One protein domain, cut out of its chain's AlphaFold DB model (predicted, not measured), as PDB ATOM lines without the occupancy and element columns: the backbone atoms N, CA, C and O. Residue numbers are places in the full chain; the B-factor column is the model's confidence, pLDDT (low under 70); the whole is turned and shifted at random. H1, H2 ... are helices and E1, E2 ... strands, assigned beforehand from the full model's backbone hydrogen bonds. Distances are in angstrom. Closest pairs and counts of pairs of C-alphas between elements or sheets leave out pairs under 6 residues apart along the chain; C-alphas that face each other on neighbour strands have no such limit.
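Overview. This is residues 12 to 120 of the 760 residues of the protein "B box-type domain-containing protein" of Mytilus coruscus (UniProt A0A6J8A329). With little regular structure, two small lobes are joined by long link 55 to 78: antiparallel sheet E2 - E1 - E3 with H1 over one face, and antiparallel sheet E5 - E4 - E6 between H2 and H3; residues 111 to 120 stick out. The 109 printed residues, 39 in named elements, are mixed, running E1 E2 H1 E3 E4 E5 H2 E6 H3 H4. The whole is loose, radius of gyration of the C-alphas 18.8 A, spanning 53 by 32 by 27 A.

Arrangement. E1, residues 24 to 26, forms a hairpin with E2, residues 31 to 33 (N 33 to O 24, 2.8 A), and neighbours E3, residues 52 to 54 (N 25 to O 53, 2.7 A). H1, residues 35 to 42, is on this sheet at a height over the sheet of 8.0 A; the closest C-alphas of E1 and H1, those of Lys 24 and Glu 38, are 6.9 A apart. E4, residues 79 to 81, forms a hairpin with E5, residues 86 to 88 (N 81 to O 86, 2.8 A), and neighbours E6, residues 103 to 105 (N 80 to O 104, 2.8 A). H2, residues 90 to 94, and H3, residues 106 to 109, are on opposite faces. E2, H1, E3 and E5, H2, E6 are split strand-helix-strand units, same-way strands with another between, both right-handed crossovers. H1 and H2 have every O i to N i+4 pair within hydrogen-bond range; H3 and H4, residues 117 to 120, are too short.

Along the chain. E1 begins at C-alpha 24 (-39.030, -30.278, -19.709); H1 measures 10.8 A; H4 ends at C-alpha 120 (-27.701, -36.206, -48.357).

Size, cuts and confidence. The farthest C-alphas, Asp 36 and Ser 99, are 52.8 A apart. The printed part has no cut. Link E3 to E4 is long. Residues 55 to 66, 101 to 102 and 109 to 118 have pLDDT under 70.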
ATOM      1  N   THR A  12     -39.805 -18.839 -20.724       82.38
ATOM      2  CA  THR A  12     -40.378 -17.906 -19.737       82.38
ATOM      3  C   THR A  12     -39.293 -17.170 -18.950       82.38
ATOM      4  O   THR A  12     -39.384 -15.957 -18.747       82.38
ATOM      5  N   CYS A  13     -38.233 -17.874 -18.545       82.81
ATOM      6  CA  CYS A  13     -37.087 -17.262 -17.872       82.81
ATOM      7  C   CYS A  13     -36.288 -16.363 -18.818       82.81
ATOM      8  O   CYS A  13     -35.913 -15.256 -18.434       82.81
ATOM      9  N   SER A  14     -36.099 -16.797 -20.066       80.06
ATOM     10  CA  SER A  14     -35.350 -16.052 -21.082       80.06
ATOM     11  C   SER A  14     -36.013 -14.707 -21.404       80.06
ATOM     12  O   SER A  14     -35.324 -13.698 -21.522       80.06
ATOM     13  N   ARG A  15     -37.355 -14.641 -21.430       79.69
ATOM     14  CA  ARG A  15     -38.123 -13.380 -21.556       79.69
ATOM     15  C   ARG A  15     -37.937 -12.423 -20.377       79.69
ATOM     16  O   ARG A  15     -38.202 -11.235 -20.505       79.69
ATOM     17  N   ARG A  16     -37.501 -12.937 -19.228       79.62
ATOM     18  CA  ARG A  16     -37.192 -12.169 -18.013       79.62
ATOM     19  C   ARG A  16     -35.682 -11.982 -17.817       79.62
ATOM     20  O   ARG A  16     -35.253 -11.712 -16.698       79.62
ATOM     21  N   SER A  17     -34.882 -12.166 -18.873       75.94
ATOM     22  CA  SER A  17     -33.414 -12.071 -18.852       75.94
ATOM     23  C   SER A  17     -32.734 -13.038 -17.871       75.94
ATOM     24  O   SER A  17     -31.670 -12.738 -17.334       75.94
ATOM     25  N   ARG A  18     -33.340 -14.206 -17.621       75.75
ATOM     26  CA  ARG A  18     -32.772 -15.289 -16.800       75.75
ATOM     27  C   ARG A  18     -32.459 -16.504 -17.673       75.75
ATOM     28  O   ARG A  18     -33.330 -16.990 -18.388       75.75
ATOM     29  N   SER A  19     -31.243 -17.035 -17.580       76.00
ATOM     30  CA  SER A  19     -30.758 -18.169 -18.383       76.00
ATOM     31  C   SER A  19     -30.875 -19.510 -17.645       76.00
ATOM     32  O   SER A  19     -29.893 -20.239 -17.495       76.00
ATOM     33  N   ASN A  20     -32.069 -19.834 -17.143       81.69
ATOM     34  CA  ASN A  20     -32.301 -21.113 -16.467       81.69
ATOM     35  C   ASN A  20     -32.369 -22.250 -17.493       81.69
ATOM     36  O   ASN A  20     -33.065 -22.125 -18.504       81.69
ATOM     37  N   LYS A  21     -31.672 -23.362 -17.229       80.69
ATOM     38  CA  LYS A  21     -31.740 -24.562 -18.076       80.69
ATOM     39  C   LYS A  21     -33.140 -25.165 -18.022       80.69
ATOM     40  O   LYS A  21     -33.736 -25.259 -16.948       80.69
ATOM     41  N   ALA A  22     -33.659 -25.552 -19.180       81.94
ATOM     42  CA  ALA A  22     -34.943 -26.224 -19.256       81.94
ATOM     43  C   ALA A  22     -34.781 -27.724 -18.938       81.94
ATOM     44  O   ALA A  22     -33.818 -28.357 -19.364       81.94
ATOM     45  N   VAL A  23     -35.716 -28.266 -18.157       82.81
ATOM     46  CA  VAL A  23     -35.786 -29.675 -17.732       82.81
ATOM     47  C   VAL A  23     -36.827 -30.421 -18.569       82.81
ATOM     48  O   VAL A  23     -36.580 -31.538 -19.023       82.81
ATOM     49  N   LYS A  24     -37.959 -29.767 -18.850       80.62
ATOM     50  CA  LYS A  24     -39.030 -30.278 -19.709       80.62
ATOM     51  C   LYS A  24     -39.226 -29.387 -20.929       80.62
ATOM     52  O   LYS A  24     -38.922 -28.197 -20.910       80.62
ATOM     53  N   TYR A  25     -39.789 -29.961 -21.979       83.06
ATOM     54  CA  TYR A  25     -40.280 -29.273 -23.160       83.06
ATOM     55  C   TYR A  25     -41.776 -29.531 -23.297       83.06
ATOM     56  O   TYR A  25     -42.210 -30.684 -23.320       83.06
ATOM     57  N   CYS A  26     -42.557 -28.463 -23.396       80.56
ATOM     58  CA  CYS A  26     -43.985 -28.554 -23.651       80.56
ATOM     59  C   CYS A  26     -44.230 -28.555 -25.159       80.56
ATOM     60  O   CYS A  26     -43.903 -27.584 -25.842       80.56
ATOM     61  N   THR A  27     -44.793 -29.642 -25.687       72.12
ATOM     62  CA  THR A  27     -45.043 -29.754 -27.134       72.12
ATOM     63  C   THR A  27     -46.190 -28.874 -27.613       72.12
ATOM     64  O   THR A  27     -46.129 -28.393 -28.740       72.12
ATOM     65  N   ASP A  28     -47.166 -28.595 -26.750       76.00
ATOM     66  CA  ASP A  28     -48.314 -27.743 -27.072       76.00
ATOM     67  C   ASP A  28     -47.965 -26.244 -26.990       76.00
ATOM     68  O   ASP A  28     -48.483 -25.437 -27.759       76.00
ATOM     69  N   CYS A  29     -47.038 -25.854 -26.106       77.69
ATOM     70  CA  CYS A  29     -46.534 -24.474 -26.021       77.69
ATOM     71  C   CYS A  29     -45.295 -24.196 -26.880       77.69
ATOM     72  O   CYS A  29     -44.883 -23.040 -26.986       77.69
ATOM     73  N   GLU A  30     -44.691 -25.233 -27.460       74.25
ATOM     74  CA  GLU A  30     -43.422 -25.168 -28.194       74.25
ATOM     75  C   GLU A  30     -42.290 -24.455 -27.421       74.25
ATOM     76  O   GLU A  30     -41.526 -23.670 -27.999       74.25
ATOM     77  N   ASP A  31     -42.190 -24.678 -26.104       78.62
ATOM     78  CA  ASP A  31     -41.225 -23.970 -25.253       78.62
ATOM     79  C   ASP A  31     -40.590 -24.859 -24.172       78.62
ATOM     80  O   ASP A  31     -41.182 -25.827 -23.682       78.62
ATOM     81  N   GLY A  32     -39.354 -24.512 -23.806       84.06
ATOM     82  CA  GLY A  32     -38.609 -25.143 -22.720       84.06
ATOM     83  C   GLY A  32     -39.034 -24.591 -21.358       84.06
ATOM     84  O   GLY A  32     -39.197 -23.380 -21.182       84.06
ATOM     85  N   LEU A  33     -39.167 -25.468 -20.366       85.25
ATOM     86  CA  LEU A  33     -39.557 -25.150 -18.993       85.25
ATOM     87  C   LEU A  33     -38.458 -25.608 -18.028       85.25
ATOM     88  O   LEU A  33     -38.041 -26.764 -18.061       85.25
ATOM     89  N   CYS A  34     -37.954 -24.708 -17.176       88.06
ATOM     90  CA  CYS A  34     -37.151 -25.100 -16.009       88.06
ATOM     91  C   CYS A  34     -38.067 -25.694 -14.928       88.06
ATOM     92  O   CYS A  34     -39.276 -25.513 -15.027       88.06
ATOM     93  N   ALA A  35     -37.511 -26.323 -13.888       85.62
ATOM     94  CA  ALA A  35     -38.293 -26.950 -12.809       85.62
ATOM     95  C   ALA A  35     -39.400 -26.026 -12.251       85.62
ATOM     96  O   ALA A  35     -40.572 -26.372 -12.293       85.62
ATOM     97  N   ASP A  36     -39.058 -24.782 -11.892       85.38
ATOM     98  CA  ASP A  36     -40.047 -23.815 -11.381       85.38
ATOM     99  C   ASP A  36     -41.171 -23.501 -12.386       85.38
ATOM    100  O   ASP A  36     -42.315 -23.239 -12.017       85.38
ATOM    101  N   CYS A  37     -40.836 -23.469 -13.678       86.19
ATOM    102  CA  CYS A  37     -41.802 -23.175 -14.730       86.19
ATOM    103  C   CYS A  37     -42.627 -24.406 -15.104       86.19
ATOM    104  O   CYS A  37     -43.743 -24.221 -15.559       86.19
ATOM    105  N   GLU A  38     -42.109 -25.621 -14.923       86.31
ATOM    106  CA  GLU A  38     -42.852 -26.876 -15.069       86.31
ATOM    107  C   GLU A  38     -43.950 -26.972 -14.010       86.31
ATOM    108  O   GLU A  38     -45.116 -27.141 -14.366       86.31
ATOM    109  N   ASP A  39     -43.603 -26.767 -12.738       84.50
ATOM    110  CA  ASP A  39     -44.561 -26.807 -11.627       84.50
ATOM    111  C   ASP A  39     -45.665 -25.756 -11.806       84.50
ATOM    112  O   ASP A  39     -46.860 -26.009 -11.610       84.50
ATOM    113  N   PHE A  40     -45.285 -24.557 -12.255       83.94
ATOM    114  CA  PHE A  40     -46.246 -23.508 -12.578       83.94
ATOM    115  C   PHE A  40     -47.090 -23.840 -13.820       83.94
ATOM    116  O   PHE A  40     -48.256 -23.464 -13.899       83.94
ATOM    117  N   HIS A  41     -46.524 -24.550 -14.797       84.19
ATOM    118  CA  HIS A  41     -47.244 -24.945 -16.003       84.19
ATOM    119  C   HIS A  41     -48.300 -26.010 -15.698       84.19
ATOM    120  O   HIS A  41     -49.439 -25.850 -16.118       84.19
ATOM    121  N   GLY A  42     -47.964 -27.033 -14.906       79.69
ATOM    122  CA  GLY A  42     -48.906 -28.086 -14.506       79.69
ATOM    123  C   GLY A  42     -49.973 -27.631 -13.503       79.69
ATOM    124  O   GLY A  42     -51.054 -28.201 -13.446       79.69
ATOM    125  N   SER A  43     -49.720 -26.571 -12.731       81.88
ATOM    126  CA  SER A  43     -50.697 -26.046 -11.757       81.88
ATOM    127  C   SER A  43     -51.798 -25.171 -12.372       81.88
ATOM    128  O   SER A  43     -52.790 -24.861 -11.707       81.88
ATOM    129  N   ILE A  44     -51.669 -24.782 -13.644       82.25
ATOM    130  CA  ILE A  44     -52.680 -24.003 -14.361       82.25
ATOM    131  C   ILE A  44     -53.612 -24.951 -15.117       82.25
ATOM    132  O   ILE A  44     -53.196 -25.622 -16.056       82.25
ATOM    133  N   LYS A  45     -54.914 -24.915 -14.794       79.38
ATOM    134  CA  LYS A  45     -55.963 -25.726 -15.457       79.38
ATOM    135  C   LYS A  45     -55.926 -25.688 -16.988       79.38
ATOM    136  O   LYS A  45     -56.311 -26.652 -17.632       79.38
ATOM    137  N   THR A  46     -55.516 -24.565 -17.568       77.38
ATOM    138  CA  THR A  46     -55.438 -24.362 -19.021       77.38
ATOM    139  C   THR A  46     -54.319 -25.170 -19.683       77.38
ATOM    140  O   THR A  46     -54.408 -25.445 -20.871       77.38
ATOM    141  N   PHE A  47     -53.274 -25.520 -18.934       77.56
ATOM    142  CA  PHE A  47     -52.067 -26.185 -19.432       77.56
ATOM    143  C   PHE A  47     -51.881 -27.594 -18.855       77.56
ATOM    144  O   PHE A  47     -50.968 -28.304 -19.260       77.56
ATOM    145  N   ASP A  48     -52.763 -28.028 -17.954       76.38
ATOM    146  CA  ASP A  48     -52.748 -29.360 -17.332       76.38
ATOM    147  C   ASP A  48     -52.881 -30.500 -18.366       76.38
ATOM    148  O   ASP A  48     -52.367 -31.600 -18.187       76.38
ATOM    149  N   THR A  49     -53.507 -30.229 -19.517       71.94
ATOM    150  CA  THR A  49     -53.608 -31.185 -20.634       71.94
ATOM    151  C   THR A  49     -52.430 -31.126 -21.606       71.94
ATOM    152  O   THR A  49     -52.459 -31.812 -22.628       71.94
ATOM    153  N   HIS A  50     -51.431 -30.277 -21.354       79.75
ATOM    154  CA  HIS A  50     -50.295 -30.136 -22.253       79.75
ATOM    155  C   HIS A  50     -49.288 -31.280 -22.094       79.75
ATOM    156  O   HIS A  50     -48.956 -31.718 -20.992       79.75
ATOM    157  N   HIS A  51     -48.732 -31.739 -23.209       77.12
ATOM    158  CA  HIS A  51     -47.795 -32.851 -23.248       77.12
ATOM    159  C   HIS A  51     -46.365 -32.365 -22.988       77.12
ATOM    160  O   HIS A  51     -45.733 -31.725 -23.841       77.12
ATOM    161  N   LEU A  52     -45.849 -32.727 -21.811       79.62
ATOM    162  CA  LEU A  52     -44.485 -32.460 -21.362       79.62
ATOM    163  C   LEU A  52     -43.546 -33.629 -21.678       79.62
ATOM    164  O   LEU A  52     -43.842 -34.790 -21.395       79.62
ATOM    165  N   ILE A  53     -42.379 -33.319 -22.236       75.69
ATOM    166  CA  ILE A  53     -41.324 -34.284 -22.558       75.69
ATOM    167  C   ILE A  53     -40.040 -33.860 -21.846       75.69
ATOM    168  O   ILE A  53     -39.661 -32.697 -21.911       75.69
ATOM    169  N   ASP A  54     -39.337 -34.787 -21.200       75.06
ATOM    170  CA  ASP A  54     -37.997 -34.520 -20.664       75.06
ATOM    171  C   ASP A  54     -37.020 -34.090 -21.760       75.06
ATOM    172  O   ASP A  54     -36.851 -34.801 -22.753       75.06
ATOM    173  N   ILE A  55     -36.322 -32.971 -21.549       69.25
ATOM    174  CA  ILE A  55     -35.334 -32.441 -22.501       69.25
ATOM    175  C   ILE A  55     -34.189 -33.427 -22.743       69.25
ATOM    176  O   ILE A  55     -33.750 -33.589 -23.880       69.25
ATOM    177  N   ASN A  56     -33.795 -34.177 -21.711       62.78
ATOM    178  CA  ASN A  56     -32.775 -35.224 -21.813       62.78
ATOM    179  C   ASN A  56     -33.223 -36.426 -22.667       62.78
ATOM    180  O   ASN A  56     -32.397 -37.231 -23.078       62.78
ATOM    181  N   VAL A  57     -34.523 -36.560 -22.951       58.09
ATOM    182  CA  VAL A  57     -35.101 -37.640 -23.770       58.09
ATOM    183  C   VAL A  57     -35.347 -37.172 -25.219       58.09
ATOM    184  O   VAL A  57     -35.812 -37.943 -26.058       58.09
ATOM    185  N   ILE A  58     -35.032 -35.911 -25.548       55.50
ATOM    186  CA  ILE A  58     -35.155 -35.379 -26.914       55.50
ATOM    187  C   ILE A  58     -33.954 -35.776 -27.793       55.50
ATOM    188  O   ILE A  58     -34.065 -35.761 -29.021       55.50
ATOM    189  N   GLU A  59     -32.849 -36.249 -27.205       45.59
ATOM    190  CA  GLU A  59     -31.804 -36.966 -27.946       45.59
ATOM    191  C   GLU A  59     -32.381 -38.270 -28.529       45.59
ATOM    192  O   GLU A  59     -32.500 -39.295 -27.863       45.59
ATOM    193  N   GLY A  60     -32.798 -38.216 -29.799       46.91
ATOM    194  CA  GLY A  60     -33.303 -39.367 -30.554       46.91
ATOM    195  C   GLY A  60     -34.823 -39.437 -30.754       46.91
ATOM    196  O   GLY A  60     -35.290 -40.384 -31.391       46.91
ATOM    197  N   LYS A  61     -35.608 -38.455 -30.284       48.66
ATOM    198  CA  LYS A  61     -37.058 -38.373 -30.573       48.66
ATOM    199  C   LYS A  61     -37.363 -37.452 -31.767       48.66
ATOM    200  O   LYS A  61     -36.644 -36.480 -31.992       48.66
ATOM    201  N   PRO A  62     -38.415 -37.745 -32.561       48.81
ATOM    202  CA  PRO A  62     -38.771 -36.933 -33.720       48.81
ATOM    203  C   PRO A  62     -39.185 -35.524 -33.285       48.81
ATOM    204  O   PRO A  62     -40.066 -35.357 -32.445       48.81
ATOM    205  N   ILE A  63     -38.553 -34.513 -33.881       57.50
ATOM    206  CA  ILE A  63     -38.914 -33.104 -33.697       57.50
ATOM    207  C   ILE A  63     -40.335 -32.898 -34.240       57.50
ATOM    208  O   ILE A  63     -40.639 -33.320 -35.360       57.50
ATOM    209  N   VAL A  64     -41.200 -32.241 -33.463       57.50
ATOM    210  CA  VAL A  64     -42.532 -31.836 -33.927       57.50
ATOM    211  C   VAL A  64     -42.345 -30.748 -34.985       57.50
ATOM    212  O   VAL A  64     -41.926 -29.632 -34.690       57.50
ATOM    213  N   VAL A  65     -42.596 -31.092 -36.246       59.75
ATOM    214  CA  VAL A  65     -42.547 -30.136 -37.356       59.75
ATOM    215  C   VAL A  65     -43.867 -29.377 -37.384       59.75
ATOM    216  O   VAL A  65     -44.924 -30.000 -37.492       59.75
ATOM    217  N   ASN A  66     -43.812 -28.046 -37.312       65.88
ATOM    218  CA  ASN A  66     -44.996 -27.202 -37.428       65.88
ATOM    219  C   ASN A  66     -45.641 -27.391 -38.814       65.88
ATOM    220  O   ASN A  66     -45.012 -27.155 -39.848       65.88
ATOM    221  N   LYS A  67     -46.901 -27.840 -38.812       75.06
ATOM    222  CA  LYS A  67     -47.679 -28.159 -40.017       75.06
ATOM    223  C   LYS A  67     -48.573 -27.010 -40.486       75.06
ATOM    224  O   LYS A  67     -49.304 -27.209 -41.444       75.06
ATOM    225  N   SER A  68     -48.563 -25.845 -39.842       78.69
ATOM    226  CA  SER A  68     -49.437 -24.728 -40.227       78.69
ATOM    227  C   SER A  68     -48.979 -24.054 -41.521       78.69
ATOM    228  O   SER A  68     -47.785 -23.914 -41.810       78.69
ATOM    229  N   CYS A  69     -49.946 -23.632 -42.333       78.94
ATOM    230  CA  CYS A  69     -49.673 -22.893 -43.554       78.94
ATOM    231  C   CYS A  69     -49.364 -21.425 -43.238       78.94
ATOM    232  O   CYS A  69     -50.103 -20.758 -42.524       78.94
ATOM    233  N   LYS A  70     -48.306 -20.878 -43.850       79.19
ATOM    234  CA  LYS A  70     -47.919 -19.470 -43.654       79.19
ATOM    235  C   LYS A  70     -48.984 -18.464 -44.109       79.19
ATOM    236  O   LYS A  70     -49.046 -17.374 -43.560       79.19
ATOM    237  N   VAL A  71     -49.760 -18.810 -45.139       81.19
ATOM    238  CA  VAL A  71     -50.820 -17.948 -45.698       81.19
ATOM    239  C   VAL A  71     -52.149 -18.170 -44.971       81.19
ATOM    240  O   VAL A  71     -52.949 -17.251 -44.854       81.19
ATOM    241  N   HIS A  72     -52.365 -19.379 -44.450       80.06
ATOM    242  CA  HIS A  72     -53.598 -19.787 -43.780       80.06
ATOM    243  C   HIS A  72     -53.239 -20.453 -42.438       80.06
ATOM    244  O   HIS A  72     -53.121 -21.678 -42.398       80.06
ATOM    245  N   PRO A  73     -53.025 -19.678 -41.357       78.19
ATOM    246  CA  PRO A  73     -52.499 -20.190 -40.084       78.19
ATOM    247  C   PRO A  73     -53.322 -21.332 -39.471       78.19
ATOM    248  O   PRO A  73     -52.750 -22.243 -38.880       78.19
ATOM    249  N   ASP A  74     -54.641 -21.323 -39.687       80.19
ATOM    250  CA  ASP A  74     -55.577 -22.333 -39.171       80.19
ATOM    251  C   ASP A  74     -55.604 -23.632 -39.996       80.19
ATOM    252  O   ASP A  74     -56.270 -24.601 -39.634       80.19
ATOM    253  N   MET A  75     -54.906 -23.667 -41.134       78.00
ATOM    254  CA  MET A  75     -54.927 -24.789 -42.068       78.00
ATOM    255  C   MET A  75     -53.592 -25.528 -42.080       78.00
ATOM    256  O   MET A  75     -52.514 -24.930 -42.103       78.00
ATOM    257  N   VAL A  76     -53.671 -26.855 -42.149       84.31
ATOM    258  CA  VAL A  76     -52.496 -27.729 -42.200       84.31
ATOM    259  C   VAL A  76     -51.952 -27.890 -43.622       84.31
ATOM    260  O   VAL A  76     -52.692 -27.934 -44.607       84.31
ATOM    261  N   LEU A  77     -50.629 -27.966 -43.728       85.06
ATOM    262  CA  LEU A  77     -49.891 -28.310 -44.935       85.06
ATOM    263  C   LEU A  77     -50.077 -29.803 -45.213       85.06
ATOM    264  O   LEU A  77     -49.629 -30.646 -44.439       85.06
ATOM    265  N   GLU A  78     -50.732 -30.120 -46.325       82.38
ATOM    266  CA  GLU A  78     -51.056 -31.499 -46.723       82.38
ATOM    267  C   GLU A  78     -50.478 -31.856 -48.094       82.38
ATOM    268  O   GLU A  78     -50.284 -33.032 -48.409       82.38
ATOM    269  N   TYR A  79     -50.155 -30.845 -48.900       82.69
ATOM    270  CA  TYR A  79     -49.720 -31.008 -50.277       82.69
ATOM    271  C   TYR A  79     -48.380 -30.325 -50.524       82.69
ATOM    272  O   TYR A  79     -47.983 -29.408 -49.809       82.69
ATOM    273  N   PHE A  80     -47.689 -30.769 -51.560       82.88
ATOM    274  CA  PHE A  80     -46.473 -30.167 -52.074       82.88
ATOM    275  C   PHE A  80     -46.666 -29.863 -53.564       82.88
ATOM    276  O   PHE A  80     -47.070 -30.733 -54.339       82.88
ATOM    277  N   CYS A  81     -46.425 -28.612 -53.949       80.69
ATOM    278  CA  CYS A  81     -46.452 -28.150 -55.328       80.69
ATOM    279  C   CYS A  81     -45.027 -28.154 -55.879       80.69
ATOM    280  O   CYS A  81     -44.178 -27.400 -55.409       80.69
ATOM    281  N   SER A  82     -44.783 -28.970 -56.903       70.75
ATOM    282  CA  SER A  82     -43.453 -29.089 -57.518       70.75
ATOM    283  C   SER A  82     -43.128 -27.911 -58.429       70.75
ATOM    284  O   SER A  82     -41.967 -27.554 -58.572       70.75
ATOM    285  N   ASP A  83     -44.146 -27.300 -59.037       71.94
ATOM    286  CA  ASP A  83     -43.960 -26.173 -59.959       71.94
ATOM    287  C   ASP A  83     -43.462 -24.918 -59.221       71.94
ATOM    288  O   ASP A  83     -42.763 -24.089 -59.793       71.94
ATOM    289  N   HIS A  84     -43.788 -24.812 -57.930       72.25
ATOM    290  CA  HIS A  84     -43.404 -23.699 -57.063       72.25
ATOM    291  C   HIS A  84     -42.458 -24.107 -55.927       72.25
ATOM    292  O   HIS A  84     -42.171 -23.276 -55.072       72.25
ATOM    293  N   ASP A  85     -42.039 -25.374 -55.873       74.00
ATOM    294  CA  ASP A  85     -41.201 -25.953 -54.815       74.00
ATOM    295  C   ASP A  85     -41.644 -25.583 -53.381       74.00
ATOM    296  O   ASP A  85     -40.866 -25.161 -52.523       74.00
ATOM    297  N   THR A  86     -42.950 -25.668 -53.117       80.12
ATOM    298  CA  THR A  86     -43.552 -25.185 -51.863       80.12
ATOM    299  C   THR A  86     -44.609 -26.138 -51.320       80.12
ATOM    300  O   THR A  86     -45.307 -26.828 -52.060       80.12
ATOM    301  N   MET A  87     -44.740 -26.185 -49.990       83.88
ATOM    302  CA  MET A  87     -45.829 -26.908 -49.328       83.88
ATOM    303  C   MET A  87     -47.092 -26.046 -49.260       83.88
ATOM    304  O   MET A  87     -47.031 -24.858 -48.937       83.88
ATOM    305  N   CYS A  88     -48.242 -26.670 -49.492       84.75
ATOM    306  CA  CYS A  88     -49.538 -26.025 -49.649       84.75
ATOM    307  C   CYS A  88     -50.588 -26.688 -48.737       84.75
ATOM    308  O   CYS A  88     -50.610 -27.908 -48.558       84.75
ATOM    309  N   CYS A  89     -51.504 -25.885 -48.188       87.31
ATOM    310  CA  CYS A  89     -52.757 -26.389 -47.612       87.31
ATOM    311  C   CYS A  89     -53.849 -26.497 -48.691       87.31
ATOM    312  O   CYS A  89     -53.667 -26.012 -49.814       87.31
ATOM    313  N   ARG A  90     -55.016 -27.063 -48.350       83.62
ATOM    314  CA  ARG A  90     -56.175 -27.168 -49.263       83.62
ATOM    315  C   ARG A  90     -56.587 -25.822 -49.876       83.62
ATOM    316  O   ARG A  90     -56.878 -25.757 -51.065       83.62
ATOM    317  N   SER A  91     -56.542 -24.735 -49.103       84.94
ATOM    318  CA  SER A  91     -56.889 -23.392 -49.594       84.94
ATOM    319  C   SER A  91     -55.860 -22.845 -50.588       84.94
ATOM    320  O   SER A  91     -56.229 -22.246 -51.598       84.94
ATOM    321  N   CYS A  92     -54.564 -23.091 -50.361       84.38
ATOM    322  CA  CYS A  92     -53.501 -22.722 -51.304       84.38
ATOM    323  C   CYS A  92     -53.607 -23.510 -52.617       84.38
ATOM    324  O   CYS A  92     -53.384 -22.943 -53.683       84.38
ATOM    325  N   MET A  93     -53.977 -24.794 -52.545       80.81
ATOM    326  CA  MET A  93     -54.223 -25.621 -53.732       80.81
ATOM    327  C   MET A  93     -55.338 -25.027 -54.600       80.81
ATOM    328  O   MET A  93     -55.172 -24.892 -55.806       80.81
ATOM    329  N   ALA A  94     -56.462 -24.642 -53.988       80.94
ATOM    330  CA  ALA A  94     -57.617 -24.118 -54.716       80.94
ATOM    331  C   ALA A  94     -57.417 -22.699 -55.285       80.94
ATOM    332  O   ALA A  94     -58.123 -22.307 -56.215       80.94
ATOM    333  N   SER A  95     -56.478 -21.930 -54.727       84.75
ATOM    334  CA  SER A  95     -56.197 -20.547 -55.121       84.75
ATOM    335  C   SER A  95     -54.940 -20.455 -55.991       84.75
ATOM    336  O   SER A  95     -55.033 -20.502 -57.215       84.75
ATOM    337  N   ALA A  96     -53.768 -20.357 -55.364       77.56
ATOM    338  CA  ALA A  96     -52.492 -20.055 -56.012       77.56
ATOM    339  C   ALA A  96     -51.942 -21.195 -56.880       77.56
ATOM    340  O   ALA A  96     -51.218 -20.938 -57.836       77.56
ATOM    341  N   HIS A  97     -52.289 -22.444 -56.567       81.31
ATOM    342  CA  HIS A  97     -51.756 -23.617 -57.266       81.31
ATOM    343  C   HIS A  97     -52.814 -24.368 -58.088       81.31
ATOM    344  O   HIS A  97     -52.611 -25.523 -58.450       81.31
ATOM    345  N   ARG A  98     -53.943 -23.717 -58.412       78.12
ATOM    346  CA  ARG A  98     -55.064 -24.336 -59.142       78.12
ATOM    347  C   ARG A  98     -54.679 -24.821 -60.544       78.12
ATOM    348  O   ARG A  98     -55.257 -25.784 -61.033       78.12
ATOM    349  N   SER A  99     -53.739 -24.131 -61.182       74.38
ATOM    350  CA  SER A  99     -53.225 -24.416 -62.527       74.38
ATOM    351  C   SER A  99     -51.884 -25.158 -62.518       74.38
ATOM    352  O   SER A  99     -51.216 -25.214 -63.546       74.38
ATOM    353  N   CYS A 100     -51.448 -25.667 -61.363       77.31
ATOM    354  CA  CYS A 100     -50.221 -26.447 -61.244       77.31
ATOM    355  C   CYS A 100     -50.514 -27.931 -61.470       77.31
ATOM    356  O   CYS A 100     -51.294 -28.524 -60.726       77.31
ATOM    357  N   ASP A 101     -49.841 -28.544 -62.439       67.12
ATOM    358  CA  ASP A 101     -50.062 -29.947 -62.802       67.12
ATOM    359  C   ASP A 101     -49.354 -30.927 -61.846       67.12
ATOM    360  O   ASP A 101     -49.721 -32.100 -61.765       67.12
ATOM    361  N   LYS A 102     -48.341 -30.473 -61.091       68.69
ATOM    362  CA  LYS A 102     -47.503 -31.335 -60.231       68.69
ATOM    363  C   LYS A 102     -47.737 -31.099 -58.742       68.69
ATOM    364  O   LYS A 102     -46.818 -30.745 -57.992       68.69
ATOM    365  N   LEU A 103     -48.978 -31.302 -58.316       77.31
ATOM    366  CA  LEU A 103     -49.424 -31.129 -56.937       77.31
ATOM    367  C   LEU A 103     -49.686 -32.496 -56.298       77.31
ATOM    368  O   LEU A 103     -50.576 -33.230 -56.720       77.31
ATOM    369  N   LEU A 104     -48.882 -32.862 -55.301       77.38
ATOM    370  CA  LEU A 104     -48.887 -34.208 -54.730       77.38
ATOM    371  C   LEU A 104     -49.037 -34.168 -53.206       77.38
ATOM    372  O   LEU A 104     -48.523 -33.250 -52.564       77.38
ATOM    373  N   PRO A 105     -49.730 -35.147 -52.590       81.50
ATOM    374  CA  PRO A 105     -49.777 -35.255 -51.138       81.50
ATOM    375  C   PRO A 105     -48.365 -35.359 -50.553       81.50
ATOM    376  O   PRO A 105     -47.493 -36.036 -51.117       81.50
ATOM    377  N   ILE A 106     -48.132 -34.723 -49.405       78.81
ATOM    378  CA  ILE A 106     -46.815 -34.732 -48.747       78.81
ATOM    379  C   ILE A 106     -46.379 -36.166 -48.441       78.81
ATOM    380  O   ILE A 106     -45.219 -36.492 -48.635       78.81
ATOM    381  N   GLU A 107     -47.291 -37.055 -48.051       74.06
ATOM    382  CA  GLU A 107     -46.982 -38.463 -47.756       74.06
ATOM    383  C   GLU A 107     -46.412 -39.223 -48.957       74.06
ATOM    384  O   GLU A 107     -45.561 -40.095 -48.794       74.06
ATOM    385  N   VAL A 108     -46.863 -38.887 -50.168       71.62
ATOM    386  CA  VAL A 108     -46.359 -39.477 -51.415       71.62
ATOM    387  C   VAL A 108     -45.001 -38.873 -51.757       71.62
ATOM    388  O   VAL A 108     -44.067 -39.607 -52.071       71.62
ATOM    389  N   SER A 109     -44.883 -37.554 -51.614       65.69
ATOM    390  CA  SER A 109     -43.656 -36.790 -51.872       65.69
ATOM    391  C   SER A 109     -42.542 -37.107 -50.862       65.69
ATOM    392  O   SER A 109     -41.362 -37.027 -51.183       65.69
ATOM    393  N   ALA A 110     -42.906 -37.515 -49.642       69.31
ATOM    394  CA  ALA A 110     -41.990 -37.811 -48.544       69.31
ATOM    395  C   ALA A 110     -41.407 -39.236 -48.592       69.31
ATOM    396  O   ALA A 110     -40.472 -39.551 -47.843       69.31
ATOM    397  N   LYS A 111     -41.941 -40.124 -49.445       69.56
ATOM    398  CA  LYS A 111     -41.432 -41.497 -49.570       69.56
ATOM    399  C   LYS A 111     -39.975 -41.465 -50.021       69.56
ATOM    400  O   LYS A 111     -39.654 -40.919 -51.063       69.56
ATOM    401  N   GLY A 112     -39.088 -42.077 -49.238       63.00
ATOM    402  CA  GLY A 112     -37.671 -42.185 -49.596       63.00
ATOM    403  C   GLY A 112     -36.856 -40.896 -49.445       63.00
ATOM    404  O   GLY A 112     -35.702 -40.884 -49.863       63.00
ATOM    405  N   VAL A 113     -37.383 -39.841 -48.804       68.12
ATOM    406  CA  VAL A 113     -36.637 -38.583 -48.583       68.12
ATOM    407  C   VAL A 113     -35.326 -38.813 -47.834       68.12
ATOM    408  O   VAL A 113     -34.313 -38.232 -48.200       68.12
ATOM    409  N   LYS A 114     -35.292 -39.728 -46.857       66.38
ATOM    410  CA  LYS A 114     -34.059 -40.076 -46.118       66.38
ATOM    411  C   LYS A 114     -32.942 -40.663 -46.996       66.38
ATOM    412  O   LYS A 114     -31.803 -40.704 -46.560       66.38
ATOM    413  N   SER A 115     -33.284 -41.152 -48.186       61.03
ATOM    414  CA  SER A 115     -32.361 -41.690 -49.194       61.03
ATOM    415  C   SER A 115     -32.294 -40.812 -50.449       61.03
ATOM    416  O   SER A 115     -31.820 -41.264 -51.489       61.03
ATOM    417  N   SER A 116     -32.847 -39.597 -50.395       63.06
ATOM    418  CA  SER A 116     -32.786 -38.648 -51.506       63.06
ATOM    419  C   SER A 116     -31.438 -37.934 -51.522       63.06
ATOM    420  O   SER A 116     -30.869 -37.647 -50.467       63.06
ATOM    421  N   THR A 117     -30.960 -37.600 -52.721       67.00
ATOM    422  CA  THR A 117     -29.773 -36.755 -52.916       67.00
ATOM    423  C   THR A 117     -29.942 -35.413 -52.214       67.00
ATOM    424  O   THR A 117     -29.043 -34.992 -51.509       67.00
ATOM    425  N   MET A 118     -31.139 -34.818 -52.267       67.38
ATOM    426  CA  MET A 118     -31.464 -33.587 -51.541       67.38
ATOM    427  C   MET A 118     -31.207 -33.702 -50.029       67.38
ATOM    428  O   MET A 118     -30.639 -32.792 -49.434       67.38
ATOM    429  N   TYR A 119     -31.605 -34.809 -49.390       72.69
ATOM    430  CA  TYR A 119     -31.334 -35.019 -47.964       72.69
ATOM    431  C   TYR A 119     -29.841 -35.203 -47.695       72.69
ATOM    432  O   TYR A 119     -29.323 -34.615 -46.750       72.69
ATOM    433  N   GLU A 120     -29.144 -36.001 -48.509       74.81
ATOM    434  CA  GLU A 120     -27.701 -36.206 -48.357       74.81
ATOM    435  C   GLU A 120     -26.902 -34.921 -48.576       74.81
ATOM    436  O   GLU A 120     -25.976 -34.658 -47.814       74.81
TER     437      GLU A 120